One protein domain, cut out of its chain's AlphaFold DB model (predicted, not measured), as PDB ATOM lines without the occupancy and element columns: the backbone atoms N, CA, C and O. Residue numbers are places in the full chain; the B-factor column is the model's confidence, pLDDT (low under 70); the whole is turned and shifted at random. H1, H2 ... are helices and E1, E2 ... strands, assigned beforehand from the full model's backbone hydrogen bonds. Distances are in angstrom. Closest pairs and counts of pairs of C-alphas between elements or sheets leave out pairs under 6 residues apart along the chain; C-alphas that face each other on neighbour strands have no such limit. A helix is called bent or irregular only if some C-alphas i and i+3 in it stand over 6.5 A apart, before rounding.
ATOM      1  N   GLU A  13     112.653 145.164  53.718       88.38
ATOM      2  CA  GLU A  13     113.426 144.024  53.242       88.38
ATOM      3  C   GLU A  13     113.664 143.049  54.400       88.38
ATOM      4  O   GLU A  13     114.132 143.447  55.472       88.38
ATOM      5  N   TYR A  14     113.348 141.772  54.179       90.69
ATOM      6  CA  TYR A  14     113.473 140.718  55.181       90.69
ATOM      7  C   TYR A  14     114.643 139.786  54.869       90.69
ATOM      8  O   TYR A  14     114.758 139.275  53.757       90.69
ATOM      9  N   VAL A  15     115.464 139.502  55.879       90.81
ATOM     10  CA  VAL A  15     116.570 138.538  55.800       90.81
ATOM     11  C   VAL A  15     116.317 137.398  56.779       90.81
ATOM     12  O   VAL A  15     115.840 137.614  57.892       90.81
ATOM     13  N   ASP A  16     116.608 136.168  56.359       89.81
ATOM     14  CA  ASP A  16     116.537 134.997  57.234       89.81
ATOM     15  C   ASP A  16     117.703 135.000  58.232       89.81
ATOM     16  O   ASP A  16     118.873 134.999  57.846       89.81
ATOM     17  N   VAL A  17     117.372 134.996  59.523       90.69
ATOM     18  CA  VAL A  17     118.339 134.982  60.632       90.69
ATOM     19  C   VAL A  17     118.459 133.605  61.299       90.69
ATOM     20  O   VAL A  17     118.979 133.487  62.406       90.69
ATOM     21  N   GLY A  18     117.957 132.547  60.656       86.88
ATOM     22  CA  GLY A  18     118.026 131.165  61.146       86.88
ATOM     23  C   GLY A  18     116.958 130.801  62.184       86.88
ATOM     24  O   GLY A  18     116.852 129.641  62.574       86.88
ATOM     25  N   VAL A  19     116.139 131.769  62.608       88.50
ATOM     26  CA  VAL A  19     114.927 131.576  63.432       88.50
ATOM     27  C   VAL A  19     113.673 132.172  62.773       88.50
ATOM     28  O   VAL A  19     112.628 132.282  63.410       88.50
ATOM     29  N   GLY A  20     113.775 132.563  61.500       87.12
ATOM     30  CA  GLY A  20     112.728 133.238  60.737       87.12
ATOM     31  C   GLY A  20     113.247 134.476  60.008       87.12
ATOM     32  O   GLY A  20     114.393 134.889  60.180       87.12
ATOM     33  N   SER A  21     112.386 135.074  59.188       85.94
ATOM     34  CA  SER A  21     112.699 136.291  58.437       85.94
ATOM     35  C   SER A  21     112.507 137.534  59.310       85.94
ATOM     36  O   SER A  21     111.426 137.744  59.863       85.94
ATOM     37  N   ALA A  22     113.540 138.367  59.418       86.31
ATOM     38  CA  ALA A  22     113.529 139.611  60.184       86.31
ATOM     39  C   ALA A  22     113.715 140.826  59.255       86.31
ATOM     40  O   ALA A  22     114.503 140.737  58.311       86.31
ATOM     41  N   PRO A  23     113.016 141.952  59.496       87.56
ATOM     42  CA  PRO A  23     113.190 143.167  58.706       87.56
ATOM     43  C   PRO A  23     114.547 143.815  59.020       87.56
ATOM     44  O   PRO A  23     114.853 144.060  60.187       87.56
ATOM     45  N   VAL A  24     115.353 144.100  57.994       83.44
ATOM     46  CA  VAL A  24     116.718 144.654  58.154       83.44
ATOM     47  C   VAL A  24     116.891 146.057  57.580       83.44
ATOM     48  O   VAL A  24     117.742 146.807  58.053       83.44
ATOM     49  N   ALA A  25     116.100 146.426  56.576       82.12
ATOM     50  CA  ALA A  25     116.184 147.721  55.912       82.12
ATOM     51  C   ALA A  25     114.814 148.151  55.377       82.12
ATOM     52  O   ALA A  25     113.941 147.319  55.130       82.12
ATOM     53  N   VAL A  26     114.636 149.460  55.193       85.69
ATOM     54  CA  VAL A  26     113.470 150.033  54.509       85.69
ATOM     55  C   VAL A  26     113.835 150.255  53.043       85.69
ATOM     56  O   VAL A  26     114.780 150.990  52.761       85.69
ATOM     57  N   THR A  27     113.091 149.647  52.116       87.31
ATOM     58  CA  THR A  27     113.402 149.651  50.671       87.31
ATOM     59  C   THR A  27     112.236 150.077  49.760       87.31
ATOM     60  O   THR A  27     112.356 149.984  48.539       87.31
ATOM     61  N   CYS A  28     111.113 150.587  50.297       88.50
ATOM     62  CA  CYS A  28     110.033 151.185  49.472       88.50
ATOM     63  C   CYS A  28     110.468 152.534  48.840       88.50
ATOM     64  O   CYS A  28     111.609 152.971  48.951       88.50
ATOM     65  N   CYS A  29     109.543 153.190  48.129       88.81
ATOM     66  CA  CYS A  29     109.693 154.513  47.521       88.81
ATOM     67  C   CYS A  29     110.267 155.575  48.474       88.81
ATOM     68  O   CYS A  29     110.100 155.480  49.690       88.81
ATOM     69  N   GLU A  30     110.852 156.633  47.905       86.88
ATOM     70  CA  GLU A  30     111.522 157.717  48.642       86.88
ATOM     71  C   GLU A  30     110.670 158.287  49.790       86.88
ATOM     72  O   GLU A  30     111.124 158.343  50.930       86.88
ATOM     73  N   LEU A  31     109.393 158.598  49.528       84.19
ATOM     74  CA  LEU A  31     108.459 159.101  50.548       84.19
ATOM     75  C   LEU A  31     108.175 158.079  51.661       84.19
ATOM     76  O   LEU A  31     107.943 158.441  52.813       84.19
ATOM     77  N   GLY A  32     108.189 156.788  51.327       85.12
ATOM     78  CA  GLY A  32     108.074 155.706  52.301       85.12
ATOM     79  C   GLY A  32     109.310 155.620  53.192       85.12
ATOM     80  O   GLY A  32     109.173 155.518  54.409       85.12
ATOM     81  N   ILE A  33     110.508 155.733  52.610       85.56
ATOM     82  CA  ILE A  33     111.768 155.737  53.365       85.56
ATOM     83  C   ILE A  33     111.761 156.860  54.399       85.56
ATOM     84  O   ILE A  33     112.034 156.601  55.566       85.56
ATOM     85  N   GLU A  34     111.388 158.085  54.028       84.88
ATOM     86  CA  GLU A  34     111.321 159.210  54.976       84.88
ATOM     87  C   GLU A  34     110.365 158.954  56.153       84.88
ATOM     88  O   GLU A  34     110.652 159.338  57.289       84.88
ATOM     89  N   VAL A  35     109.243 158.273  55.906       83.94
ATOM     90  CA  VAL A  35     108.258 157.952  56.948       83.94
ATOM     91  C   VAL A  35     108.743 156.840  57.875       83.94
ATOM     92  O   VAL A  35     108.624 156.978  59.092       83.94
ATOM     93  N   PHE A  36     109.296 155.755  57.333       81.56
ATOM     94  CA  PHE A  36     109.698 154.583  58.122       81.56
ATOM     95  C   PHE A  36     111.124 154.673  58.692       81.56
ATOM     96  O   PHE A  36     111.449 153.937  59.619       81.56
ATOM     97  N   SER A  37     111.968 155.579  58.187       75.56
ATOM     98  CA  SER A  37     113.320 155.830  58.722       75.56
ATOM     99  C   SER A  37     113.322 156.609  60.038       75.56
ATOM    100  O   SER A  37     114.311 156.576  60.767       75.56
ATOM    101  N   ARG A  38     112.214 157.268  60.398       68.12
ATOM    102  CA  ARG A  38     112.030 157.875  61.723       68.12
ATOM    103  C   ARG A  38     111.728 156.802  62.770       68.12
ATOM    104  O   ARG A  38     110.619 156.735  63.295       68.12
ATOM    105  N   ASN A  39     112.714 155.974  63.099       59.12
ATOM    106  CA  ASN A  39     112.619 155.116  64.272       59.12
ATOM    107  C   ASN A  39     112.994 155.916  65.532       59.12
ATOM    108  O   ASN A  39     114.116 156.408  65.635       59.12
ATOM    109  N   PRO A  40     112.097 156.034  66.527       54.78
ATOM    110  CA  PRO A  40     112.410 156.679  67.805       54.78
ATOM    111  C   PRO A  40     113.406 155.870  68.661       54.78
ATOM    112  O   PRO A  40     113.820 156.333  69.716       54.78
ATOM    113  N   SER A  41     113.797 154.664  68.233       54.75
ATOM    114  CA  SER A  41     114.746 153.796  68.942       54.75
ATOM    115  C   SER A  41     116.218 154.179  68.767       54.75
ATOM    116  O   SER A  41     117.056 153.612  69.462       54.75
ATOM    117  N   ASP A  42     116.539 155.135  67.892       55.09
ATOM    118  CA  ASP A  42     117.896 155.695  67.795       55.09
ATOM    119  C   ASP A  42     118.195 156.711  68.915       55.09
ATOM    120  O   ASP A  42     119.325 157.183  69.057       55.09
ATOM    121  N   GLU A  43     117.211 157.032  69.765       56.34
ATOM    122  CA  GLU A  43     117.435 157.829  70.968       56.34
ATOM    123  C   GLU A  43     118.052 156.961  72.078       56.34
ATOM    124  O   GLU A  43     117.386 156.476  72.995       56.34
ATOM    125  N   VAL A  44     119.370 156.759  72.005       60.69
ATOM    126  CA  VAL A  44     120.136 156.148  73.097       60.69
ATOM    127  C   VAL A  44     120.184 157.136  74.266       60.69
ATOM    128  O   VAL A  44     121.026 158.034  74.329       60.69
ATOM    129  N   THR A  45     119.269 156.981  75.221       56.91
ATOM    130  CA  THR A  45     119.239 157.768  76.459       56.91
ATOM    131  C   THR A  45     120.335 157.280  77.407       56.91
ATOM    132  O   THR A  45     120.125 156.431  78.272       56.91
ATOM    133  N   ILE A  46     121.545 157.819  77.254       64.06
ATOM    134  CA  ILE A  46     122.635 157.584  78.207       64.06
ATOM    135  C   ILE A  46     122.383 158.457  79.439       64.06
ATOM    136  O   ILE A  46     122.379 159.687  79.367       64.06
ATOM    137  N   SER A  47     122.174 157.828  80.595       68.75
ATOM    138  CA  SER A  47     122.075 158.558  81.860       68.75
ATOM    139  C   SER A  47     123.404 159.265  82.178       68.75
ATOM    140  O   SER A  47     124.478 158.675  82.048       68.75
ATOM    141  N   ARG A  48     123.353 160.528  82.635       62.44
ATOM    142  CA  ARG A  48     124.563 161.299  83.002       62.44
ATOM    143  C   ARG A  48     125.462 160.548  83.991       62.44
ATOM    144  O   ARG A  48     126.673 160.552  83.825       62.44
ATOM    145  N   GLY A  49     124.871 159.822  84.943       69.50
ATOM    146  CA  GLY A  49     125.622 159.030  85.921       69.50
ATOM    147  C   GLY A  49     126.406 157.859  85.316       69.50
ATOM    148  O   GLY A  49     127.491 157.543  85.801       69.50
ATOM    149  N   GLN A  50     125.911 157.233  84.240       65.62
ATOM    150  CA  GLN A  50     126.686 156.217  83.519       65.62
ATOM    151  C   GLN A  50     127.851 156.847  82.761       65.62
ATOM    152  O   GLN A  50     128.943 156.285  82.762       65.62
ATOM    153  N   PHE A  51     127.652 158.030  82.177       69.56
ATOM    154  CA  PHE A  51     128.736 158.764  81.534       69.56
ATOM    155  C   PHE A  51     129.830 159.146  82.541       69.56
ATOM    156  O   PHE A  51     130.999 158.848  82.303       69.56
ATOM    157  N   ASP A  52     129.449 159.684  83.707       73.44
ATOM    158  CA  ASP A  52     130.377 160.068  84.778       73.44
ATOM    159  C   ASP A  52     131.242 158.886  85.242       73.44
ATOM    160  O   ASP A  52     132.455 159.033  85.417       73.44
ATOM    161  N   ALA A  53     130.647 157.693  85.371       72.94
ATOM    162  CA  ALA A  53     131.361 156.466  85.718       72.94
ATOM    163  C   ALA A  53     132.427 156.096  84.672       72.94
ATOM    164  O   ALA A  53     133.566 155.806  85.045       72.94
ATOM    165  N   PHE A  54     132.103 156.172  83.376       71.06
ATOM    166  CA  PHE A  54     133.080 155.944  82.307       71.06
ATOM    167  C   PHE A  54     134.208 156.978  82.331       71.06
ATOM    168  O   PHE A  54     135.376 156.591  82.256       71.06
ATOM    169  N   THR A  55     133.901 158.269  82.496       72.75
ATOM    170  CA  THR A  55     134.936 159.311  82.611       72.75
ATOM    171  C   THR A  55     135.841 159.095  83.814       72.75
ATOM    172  O   THR A  55     137.051 159.227  83.675       72.75
ATOM    173  N   ASN A  56     135.301 158.716  84.973       76.81
ATOM    174  CA  ASN A  56     136.108 158.460  86.168       76.81
ATOM    175  C   ASN A  56     137.050 157.267  85.978       76.81
ATOM    176  O   ASN A  56     138.210 157.339  86.380       76.81
ATOM    177  N   VAL A  57     136.586 156.203  85.319       77.56
ATOM    178  CA  VAL A  57     137.428 155.048  84.967       77.56
ATOM    179  C   VAL A  57     138.519 155.454  83.976       77.56
ATOM    180  O   VAL A  57     139.684 155.119  84.180       77.56
ATOM    181  N   PHE A  58     138.182 156.230  82.943       71.19
ATOM    182  CA  PHE A  58     139.155 156.717  81.962       71.19
ATOM    183  C   PHE A  58     140.201 157.647  82.575       71.19
ATOM    184  O   PHE A  58     141.391 157.527  82.283       71.19
ATOM    185  N   VAL A  59     139.766 158.569  83.436       78.00
ATOM    186  CA  VAL A  59     140.659 159.462  84.170       78.00
ATOM    187  C   VAL A  59     141.572 158.631  85.058       78.00
ATOM    188  O   VAL A  59     142.778 158.795  84.940       78.00
ATOM    189  N   ALA A  60     141.040 157.688  85.842       77.44
ATOM    190  CA  ALA A  60     141.832 156.813  86.706       77.44
ATOM    191  C   ALA A  60     142.869 155.979  85.933       77.44
ATOM    192  O   ALA A  60     144.028 155.915  86.342       77.44
ATOM    193  N   LEU A  61     142.489 155.393  84.792       70.88
ATOM    194  CA  LEU A  61     143.405 154.660  83.909       70.88
ATOM    195  C   LEU A  61     144.526 155.565  83.378       70.88
ATOM    196  O   LEU A  61     145.698 155.185  83.409       70.88
ATOM    197  N   ARG A  62     144.187 156.799  82.977       70.19
ATOM    198  CA  ARG A  62     145.167 157.801  82.540       70.19
ATOM    199  C   ARG A  62     146.112 158.217  83.671       70.19
ATOM    200  O   ARG A  62     147.303 158.366  83.414       70.19
ATOM    201  N   THR A  63     145.626 158.383  84.905       75.81
ATOM    202  CA  THR A  63     146.480 158.710  86.065       75.81
ATOM    203  C   THR A  63     147.430 157.572  86.425       75.81
ATOM    204  O   THR A  63     148.520 157.829  86.928       75.81
ATOM    205  N   LEU A  64     147.039 156.325  86.153       77.31
ATOM    206  CA  LEU A  64     147.868 155.135  86.355       77.31
ATOM    207  C   LEU A  64     148.837 154.863  85.189       77.31
ATOM    208  O   LEU A  64     149.584 153.890  85.240       77.31
ATOM    209  N   GLY A  65     148.847 155.709  84.150       70.56
ATOM    210  CA  GLY A  65     149.722 155.551  82.984       70.56
ATOM    211  C   GLY A  65     149.352 154.371  82.079       70.56
ATOM    212  O   GLY A  65     150.163 153.968  81.250       70.56
TER     213      GLY A  65
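This is residues 13 to 65 of the 72 residues of an uncharacterized protein of Ahrensia sp. R2A130 (UniProt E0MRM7). Look for a small head at one end and a lone helix at the other: the head is a two-stranded hairpin, E1 and E2, with the short helix H1 just past the end of E2, and a long link leads away from it to H2. Residues 38 to 65 stand free, of which 48 to 63 belong to H2, and this arm of link and helix makes most of the length. The printed part has 53 residues, with two named strands and two named helices in the order E1, E2, H1, H2 along the chain; the sheet has the order E1 - E2 and is antiparallel, and the class is mixed, helices and strands. The whole is extended, with a radius of gyration of the C-alphas of 19.8 A, and its outline is elongated, with spans of 53 by 30 by 18 A.

Start at C-alpha 13, at (113.426, 144.024, 53.242), where the strand E1 begins. E1 holds residues 13 to 16, Glu 13 to Asp 16, and is 10.3 A long from first to last C-alpha. Residues 17 to 20 come next, and then E2, residues 21 to 26, Ser 21 to Val 26, runs for 14.3 A. After residues 27 to 29 you reach the helix H1, residues 30 to 36, Glu 30 to Phe 36, with 10.1 A between its first and last C-alphas. Residues 37 to 47 hold no named helix and no named strand. Find C-alpha 48 at (124.563, 161.299, 83.002); from there the helix H2, residues 48 to 63, Arg 48 to Thr 63, runs 22.3 A to C-alpha 63 at (146.480, 158.710, 86.065). It is the longest helix, with 16 residues.

Begin with the strand pair, where E1 and E2 form a hairpin. They are antiparallel neighbours, with 150 degrees between their N-to-C directions. Look at C-alphas 14 and 23, which face each other at 4.3 A, and at C-alphas 16 and 21, which face each other at 4.2 A. Their backbones are within hydrogen-bond range at N 13 and O 25, 2.9 A, and at N 22 and O 15, also 2.9 A. Next look from E2 to H1: 2 pairs of C-alphas lie within 8 A, the closest being those of Val 26 and Ile 33, 6.1 A apart. The centres of E2 and H1 are 14.8 A apart. E1 and H1 are apart, with no C-alpha of the one within 8 A of the other. H2 is apart from E1, from E2 and from H1, with no C-alpha of H2 within 8 A of a C-alpha of these three. In H1 and H2 every O i to N i+4 pair is within hydrogen-bond range, and neither helix is bent.

From C-alpha 13 to C-alpha 65, the first and last of the printed part, the distance is 48.3 A. The two C-alphas farthest apart are those of Cys 29, just before H1, and Leu 64, just after H2, at 54.5 A. The printed part runs from 13 to 65 without a cut. The links from E1 to E2, of 4 residues, and from E2 to H1, of 3 residues, are tight. The link from H1 to H2, of 11 residues, is long. Read the B-factor column for the model's confidence: the mean pLDDT of the printed part is 76.6. Fourteen residues are under 70, namely residues 38 to 51, of which 48 to 51 belong to H2. The mean pLDDT is 90 in E1, 85 in E2, 85 in H1 and 72 in H2.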